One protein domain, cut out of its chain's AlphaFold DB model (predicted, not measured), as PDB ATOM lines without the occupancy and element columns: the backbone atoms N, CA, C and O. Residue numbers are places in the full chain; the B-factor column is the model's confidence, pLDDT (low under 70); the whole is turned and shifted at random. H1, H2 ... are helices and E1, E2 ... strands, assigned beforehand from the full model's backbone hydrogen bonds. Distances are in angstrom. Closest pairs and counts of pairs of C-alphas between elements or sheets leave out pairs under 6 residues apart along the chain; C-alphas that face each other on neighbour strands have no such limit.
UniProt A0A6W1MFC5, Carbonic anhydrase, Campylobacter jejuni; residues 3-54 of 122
ATOM      1  N   ILE A   3      -0.187  32.946 -36.992       94.56
ATOM      2  CA  ILE A   3       0.918  32.189 -36.401       94.56
ATOM      3  C   ILE A   3       0.829  30.761 -36.933       94.56
ATOM      4  O   ILE A   3      -0.230  30.140 -36.860       94.56
ATOM      5  N   VAL A   4       1.933  30.253 -37.471       90.88
ATOM      6  CA  VAL A   4       2.040  28.908 -38.042       90.88
ATOM      7  C   VAL A   4       3.002  28.088 -37.193       90.88
ATOM      8  O   VAL A   4       4.163  28.461 -37.031       90.88
ATOM      9  N   PHE A   5       2.530  26.958 -36.673       89.44
ATOM     10  CA  PHE A   5       3.361  25.997 -35.950       89.44
ATOM     11  C   PHE A   5       3.769  24.860 -36.885       89.44
ATOM     12  O   PHE A   5       2.915  24.189 -37.463       89.44
ATOM     13  N   VAL A   6       5.074  24.632 -37.018       86.12
ATOM     14  CA  VAL A   6       5.632  23.516 -37.785       86.12
ATOM     15  C   VAL A   6       6.009  22.409 -36.807       86.12
ATOM     16  O   VAL A   6       6.895  22.585 -35.967       86.12
ATOM     17  N   ILE A   7       5.323  21.270 -36.916       80.62
ATOM     18  CA  ILE A   7       5.526  20.090 -36.068       80.62
ATOM     19  C   ILE A   7       6.050  18.956 -36.952       80.62
ATOM     20  O   ILE A   7       5.369  18.514 -37.877       80.62
ATOM     21  N   GLY A   8       7.276  18.500 -36.689       73.19
ATOM     22  CA  GLY A   8       7.872  17.367 -37.401       73.19
ATOM     23  C   GLY A   8       7.225  16.030 -37.018       73.19
ATOM     24  O   GLY A   8       6.871  15.815 -35.862       73.19
ATOM     25  N   GLY A   9       7.084  15.116 -37.982       70.12
ATOM     26  CA  GLY A   9       6.685  13.726 -37.721       70.12
ATOM     27  C   GLY A   9       7.863  12.834 -37.301       70.12
ATOM     28  O   GLY A   9       9.020  13.233 -37.381       70.12
ATOM     29  N   TYR A  10       7.589  11.582 -36.916       58.16
ATOM     30  CA  TYR A  10       8.581  10.610 -36.410       58.16
ATOM     31  C   TYR A  10       9.824  10.396 -37.317       58.16
ATOM     32  O   TYR A  10      10.901  10.087 -36.807       58.16
ATOM     33  N   GLY A  11       9.713  10.607 -38.638       60.38
ATOM     34  CA  GLY A  11      10.807  10.459 -39.617       60.38
ATOM     35  C   GLY A  11      11.697  11.696 -39.830       60.38
ATOM     36  O   GLY A  11      12.710  11.608 -40.513       60.38
ATOM     37  N   ALA A  12      11.364  12.832 -39.219       60.91
ATOM     38  CA  ALA A  12      12.088  14.103 -39.332       60.91
ATOM     39  C   ALA A  12      13.488  14.117 -38.673       60.91
ATOM     40  O   ALA A  12      14.183  15.124 -38.721       60.91
ATOM     41  N   ASN A  13      13.877  13.024 -38.012       57.50
ATOM     42  CA  ASN A  13      14.857  13.027 -36.923       57.50
ATOM     43  C   ASN A  13      16.328  12.940 -37.316       57.50
ATOM     44  O   ASN A  13      17.167  13.353 -36.526       57.50
ATOM     45  N   ALA A  14      16.655  12.392 -38.487       62.56
ATOM     46  CA  ALA A  14      18.055  12.326 -38.905       62.56
ATOM     47  C   ALA A  14      18.559  13.721 -39.291       62.56
ATOM     48  O   ALA A  14      19.609  14.149 -38.818       62.56
ATOM     49  N   ASN A  15      17.737  14.439 -40.061       69.81
ATOM     50  CA  ASN A  15      18.040  15.734 -40.641       69.81
ATOM     51  C   ASN A  15      16.937  16.728 -40.274       69.81
ATOM     52  O   ASN A  15      15.971  16.890 -41.014       69.81
ATOM     53  N   ILE A  16      17.068  17.399 -39.127       71.88
ATOM     54  CA  ILE A  16      16.080  18.396 -38.684       71.88
ATOM     55  C   ILE A  16      16.276  19.778 -39.335       71.88
ATOM     56  O   ILE A  16      15.512  20.706 -39.067       71.88
ATOM     57  N   TYR A  17      17.242  19.915 -40.253       72.06
ATOM     58  CA  TYR A  17      17.466  21.141 -41.030       72.06
ATOM     59  C   TYR A  17      16.258  21.522 -41.895       72.06
ATOM     60  O   TYR A  17      16.017  22.711 -42.122       72.06
ATOM     61  N   PHE A  18      15.435  20.553 -42.316       74.12
ATOM     62  CA  PHE A  18      14.198  20.858 -43.043       74.12
ATOM     63  C   PHE A  18      13.285  21.822 -42.259       74.12
ATOM     64  O   PHE A  18      12.662  22.680 -42.880       74.12
ATOM     65  N   LEU A  19      13.250  21.759 -40.918       76.25
ATOM     66  CA  LEU A  19      12.454  22.679 -40.097       76.25
ATOM     67  C   LEU A  19      12.906  24.132 -40.281       76.25
ATOM     68  O   LEU A  19      12.072  25.030 -40.369       76.25
ATOM     69  N   ASP A  20      14.212  24.385 -40.362       81.19
ATOM     70  CA  ASP A  20      14.735  25.732 -40.606       81.19
ATOM     71  C   ASP A  20      14.452  26.179 -42.050       81.19
ATOM     72  O   ASP A  20      14.040  27.321 -42.267       81.19
ATOM     73  N   SER A  21      14.604  25.278 -43.026       84.12
ATOM     74  CA  SER A  21      14.324  25.562 -44.440       84.12
ATOM     75  C   SER A  21      12.854  25.939 -44.677       84.12
ATOM     76  O   SER A  21      12.567  27.024 -45.191       84.12
ATOM     77  N   TYR A  22      11.907  25.106 -44.228       85.81
ATOM     78  CA  TYR A  22      10.475  25.357 -44.415       85.81
ATOM     79  C   TYR A  22       9.981  26.554 -43.607       85.81
ATOM     80  O   TYR A  22       9.205  27.351 -44.136       85.81
ATOM     81  N   ARG A  23      10.462  26.744 -42.369       87.62
ATOM     82  CA  ARG A  23      10.132  27.942 -41.581       87.62
ATOM     83  C   ARG A  23      10.537  29.211 -42.318       87.62
ATOM     84  O   ARG A  23       9.738  30.137 -42.436       87.62
ATOM     85  N   ASN A  24      11.773  29.248 -42.816       89.69
ATOM     86  CA  ASN A  24      12.293  30.402 -43.540       89.69
ATOM     87  C   ASN A  24      11.524  30.633 -44.844       89.69
ATOM     88  O   ASN A  24      11.257  31.780 -45.192       89.69
ATOM     89  N   TYR A  25      11.154  29.567 -45.554       91.81
ATOM     90  CA  TYR A  25      10.331  29.665 -46.753       91.81
ATOM     91  C   TYR A  25       8.947  30.253 -46.441       91.81
ATOM     92  O   TYR A  25       8.556  31.238 -47.062       91.81
ATOM     93  N   ILE A  26       8.226  29.716 -45.455       91.94
ATOM     94  CA  ILE A  26       6.877  30.181 -45.103       91.94
ATOM     95  C   ILE A  26       6.911  31.649 -44.650       91.94
ATOM     96  O   ILE A  26       6.164  32.470 -45.178       91.94
ATOM     97  N   ALA A  27       7.823  32.009 -43.744       92.44
ATOM     98  CA  ALA A  27       7.929  33.375 -43.229       92.44
ATOM     99  C   ALA A  27       8.335  34.410 -44.296       92.44
ATOM    100  O   ALA A  27       8.019  35.587 -44.156       92.44
ATOM    101  N   LYS A  28       9.042  33.995 -45.358       94.81
ATOM    102  CA  LYS A  28       9.411  34.881 -46.477       94.81
ATOM    103  C   LYS A  28       8.277  35.103 -47.474       94.81
ATOM    104  O   LYS A  28       8.235  36.156 -48.098       94.81
ATOM    105  N   ASN A  29       7.411  34.109 -47.667       96.31
ATOM    106  CA  ASN A  29       6.395  34.133 -48.722       96.31
ATOM    107  C   ASN A  29       5.007  34.562 -48.223       96.31
ATOM    108  O   ASN A  29       4.160  34.930 -49.032       96.31
ATOM    109  N   PHE A  30       4.765  34.532 -46.911       94.38
ATOM    110  CA  PHE A  30       3.469  34.852 -46.314       94.38
ATOM    111  C   PHE A  30       3.640  35.817 -45.129       94.38
ATOM    112  O   PHE A  30       4.619  35.713 -44.393       94.38
ATOM    113  N   ASP A  31       2.681  36.727 -44.898       95.19
ATOM    114  CA  ASP A  31       2.680  37.632 -43.727       95.19
ATOM    115  C   ASP A  31       2.258  36.888 -42.445       95.19
ATOM    116  O   ASP A  31       1.177  37.079 -41.875       95.19
ATOM    117  N   VAL A  32       3.127  35.974 -42.018       94.75
ATOM    118  CA  VAL A  32       2.913  35.081 -40.881       94.75
ATOM    119  C   VAL A  32       4.149  35.014 -39.996       94.75
ATOM    120  O   VAL A  32       5.283  35.177 -40.443       94.75
ATOM    121  N   VAL A  33       3.927  34.715 -38.721       93.19
ATOM    122  CA  VAL A  33       4.993  34.314 -37.800       93.19
ATOM    123  C   VAL A  33       5.055  32.793 -37.805       93.19
ATOM    124  O   VAL A  33       4.042  32.143 -37.568       93.19
ATOM    125  N   THR A  34       6.226  32.216 -38.072       92.06
ATOM    126  CA  THR A  34       6.391  30.753 -38.101       92.06
ATOM    127  C   THR A  34       7.237  30.278 -36.925       92.06
ATOM    128  O   THR A  34       8.325  30.805 -36.691       92.06
ATOM    129  N   ILE A  35       6.751  29.273 -36.198       88.44
ATOM    130  CA  ILE A  35       7.376  28.705 -35.000       88.44
ATOM    131  C   ILE A  35       7.673  27.224 -35.248       88.44
ATOM    132  O   ILE A  35       6.778  26.460 -35.609       88.44
ATOM    133  N   ASN A  36       8.922  26.812 -35.017       85.62
ATOM    134  CA  ASN A  36       9.301  25.398 -35.031       85.62
ATOM    135  C   ASN A  36       9.080  24.802 -33.645       85.62
ATOM    136  O   ASN A  36       9.593  25.329 -32.658       85.62
ATOM    137  N   VAL A  37       8.341  23.696 -33.580       80.62
ATOM    138  CA  VAL A  37       8.120  22.969 -32.330       80.62
ATOM    139  C   VAL A  37       9.149  21.852 -32.221       80.62
ATOM    140  O   VAL A  37       9.092  20.850 -32.932       80.62
ATOM    141  N   PHE A  38      10.099  22.039 -31.309       76.31
ATOM    142  CA  PHE A  38      11.114  21.049 -30.975       76.31
ATOM    143  C   PHE A  38      10.583  20.095 -29.907       76.31
ATOM    144  O   PHE A  38      10.598  20.391 -28.714       76.31
ATOM    145  N   TYR A  39      10.074  18.945 -30.343       76.56
ATOM    146  CA  TYR A  39       9.647  17.891 -29.430       76.56
ATOM    147  C   TYR A  39      10.869  17.197 -28.810       76.56
ATOM    148  O   TYR A  39      11.803  16.838 -29.524       76.56
ATOM    149  N   HIS A  40      10.859  16.993 -27.489       70.00
ATOM    150  CA  HIS A  40      12.022  16.512 -26.727       70.00
ATOM    151  C   HIS A  40      12.639  15.216 -27.289       70.00
ATOM    152  O   HIS A  40      13.861  15.122 -27.393       70.00
ATOM    153  N   CYS A  41      11.818  14.265 -27.765       70.75
ATOM    154  CA  CYS A  41      12.317  13.024 -28.370       70.75
ATOM    155  C   CYS A  41      13.136  13.237 -29.653       70.75
ATOM    156  O   CYS A  41      13.868  12.335 -30.055       70.75
ATOM    157  N   PHE A  42      12.976  14.372 -30.336       70.25
ATOM    158  CA  PHE A  42      13.697  14.691 -31.571       70.25
ATOM    159  C   PHE A  42      15.030  15.376 -31.281       70.25
ATOM    160  O   PHE A  42      16.006  15.146 -31.983       70.25
ATOM    161  N   CYS A  43      15.083  16.170 -30.213       70.81
ATOM    162  CA  CYS A  43      16.285  16.899 -29.820       70.81
ATOM    163  C   CYS A  43      17.306  16.020 -29.092       70.81
ATOM    164  O   CYS A  43      18.489  16.328 -29.112       70.81
ATOM    165  N   GLN A  44      16.874  14.932 -28.451       77.50
ATOM    166  CA  GLN A  44      17.739  14.020 -27.691       77.50
ATOM    167  C   GLN A  44      18.287  12.866 -28.552       77.50
ATOM    168  O   GLN A  44      18.390  11.729 -28.093       77.50
ATOM    169  N   ARG A  45      18.596  13.123 -29.830       79.69
ATOM    170  CA  ARG A  45      19.101  12.118 -30.781       79.69
ATOM    171  C   ARG A  45      20.318  12.629 -31.538       79.69
ATOM    172  O   ARG A  45      20.513  13.830 -31.694       79.69
ATOM    173  N   ARG A  46      21.124  11.690 -32.034       84.06
ATOM    174  CA  ARG A  46      22.219  11.995 -32.959       84.06
ATOM    175  C   ARG A  46      21.644  12.543 -34.267       84.06
ATOM    176  O   ARG A  46      20.687  11.969 -34.789       84.06
ATOM    177  N   SER A  47      22.236  13.611 -34.790       79.31
ATOM    178  CA  SER A  47      21.845  14.237 -36.060       79.31
ATOM    179  C   SER A  47      23.024  14.266 -37.030       79.31
ATOM    180  O   SER A  47      24.182  14.323 -36.621       79.31
ATOM    181  N   ASP A  48      22.728  14.247 -38.330       82.25
ATOM    182  CA  ASP A  48      23.713  14.515 -39.385       82.25
ATOM    183  C   ASP A  48      24.163  15.992 -39.420       82.25
ATOM    184  O   ASP A  48      25.188  16.318 -40.019       82.25
ATOM    185  N   VAL A  49      23.432  16.888 -38.748       80.94
ATOM    186  CA  VAL A  49      23.730  18.319 -38.662       80.94
ATOM    187  C   VAL A  49      24.176  18.688 -37.246       80.94
ATOM    188  O   VAL A  49      23.382  18.682 -36.308       80.94
ATOM    189  N   LEU A  50      25.433  19.126 -37.107       83.06
ATOM    190  CA  LEU A  50      26.084  19.428 -35.820       83.06
ATOM    191  C   LEU A  50      25.283  20.370 -34.902       83.06
ATOM    192  O   LEU A  50      25.226  20.151 -33.700       83.06
ATOM    193  N   LYS A  51      24.624  21.396 -35.462       82.38
ATOM    194  CA  LYS A  51      23.780  22.357 -34.714       82.38
ATOM    195  C   LYS A  51      22.677  21.679 -33.884       82.38
ATOM    196  O   LYS A  51      22.149  22.275 -32.949       82.38
ATOM    197  N   TYR A  52      22.301  20.471 -34.276       79.94
ATOM    198  CA  TYR A  52      21.162  19.718 -33.777       79.94
ATOM    199  C   TYR A  52      21.552  18.376 -33.162       79.94
ATOM    200  O   TYR A  52      20.684  17.642 -32.697       79.94
ATOM    201  N   ASP A  53      22.839  18.049 -33.187       83.88
ATOM    202  CA  ASP A  53      23.356  16.761 -32.766       83.88
ATOM    203  C   ASP A  53      23.402  16.678 -31.237       83.88
ATOM    204  O   ASP A  53      24.080  17.473 -30.585       83.88
ATOM    205  N   ALA A  54      22.678  15.723 -30.651       87.25
ATOM    206  CA  ALA A  54      22.768  15.468 -29.219       87.25
ATOM    207  C   ALA A  54      24.095  14.786 -28.866       87.25
ATOM    208  O   ALA A  54      24.526  13.836 -29.527       87.25
TER     209      ALA A  54
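What this domain is: This is residues 3 to 54 of the 122 residues of the protein "Carbonic anhydrase" of Campylobacter jejuni (UniProt A0A6W1MFC5). A two-stranded parallel ribbon, E1 beside E2, has the longer helix H1 packed lengthwise over one face, and at one end of this strand-and-helix body lie the loop of residues 8 to 16, the short helix H2 and the tail of residues 44 to 54. The printed part has 52 residues with two named strands and two named helices in the order E1, H1, E2, H2, and its class is mixed, helices and strands. The whole is only just compact, close to loose, with a radius of gyration of the C-alphas of 11.5 A, and only just a rod, spanning 34 by 17 by 15 A.

How they stand to each other: E1, residues 3 to 7, and E2, residues 32 to 37, are parallel neighbours at 27 degrees. Across this pair N 4 and O 33 are within hydrogen-bond range at 2.8 A, as are N 37 and O 6 at 3.0 A. With H1, residues 17 to 29, they form a strand-helix-strand unit, two parallel neighbour strands with a helix between them in the chain, and its crossover is right-handed. The closest C-alphas of H1 and E2 are those of Arg 23 and Thr 34, 5.8 A apart; those of E1 and H1 are Val 6 and Leu 19, at 7.3 A. H2, residues 40 to 43, is apart from E1 and from H1. In H1 every O i to N i+4 pair is within hydrogen-bond range; H2 is too short for such a pair, and its one O i to N i+3 pair is within range.

Where its parts are: E1 begins at C-alpha 3, (0.918, 32.189, -36.401), and is 13.0 A long. H1 runs 18.7 A from C-alpha 17 at (17.466, 21.141, -41.030). E2 is 15.7 A long, and H2, 5.3 A long, ends at C-alpha 43, (16.285, 16.899, -29.820).

The domain as a whole: The two C-alphas farthest apart, those of Asp 31 and Arg 46, are 34.0 A apart. The printed part has no cut and no long link. The mean pLDDT of the printed part is 80.8, and residues 10 to 15 are under 70.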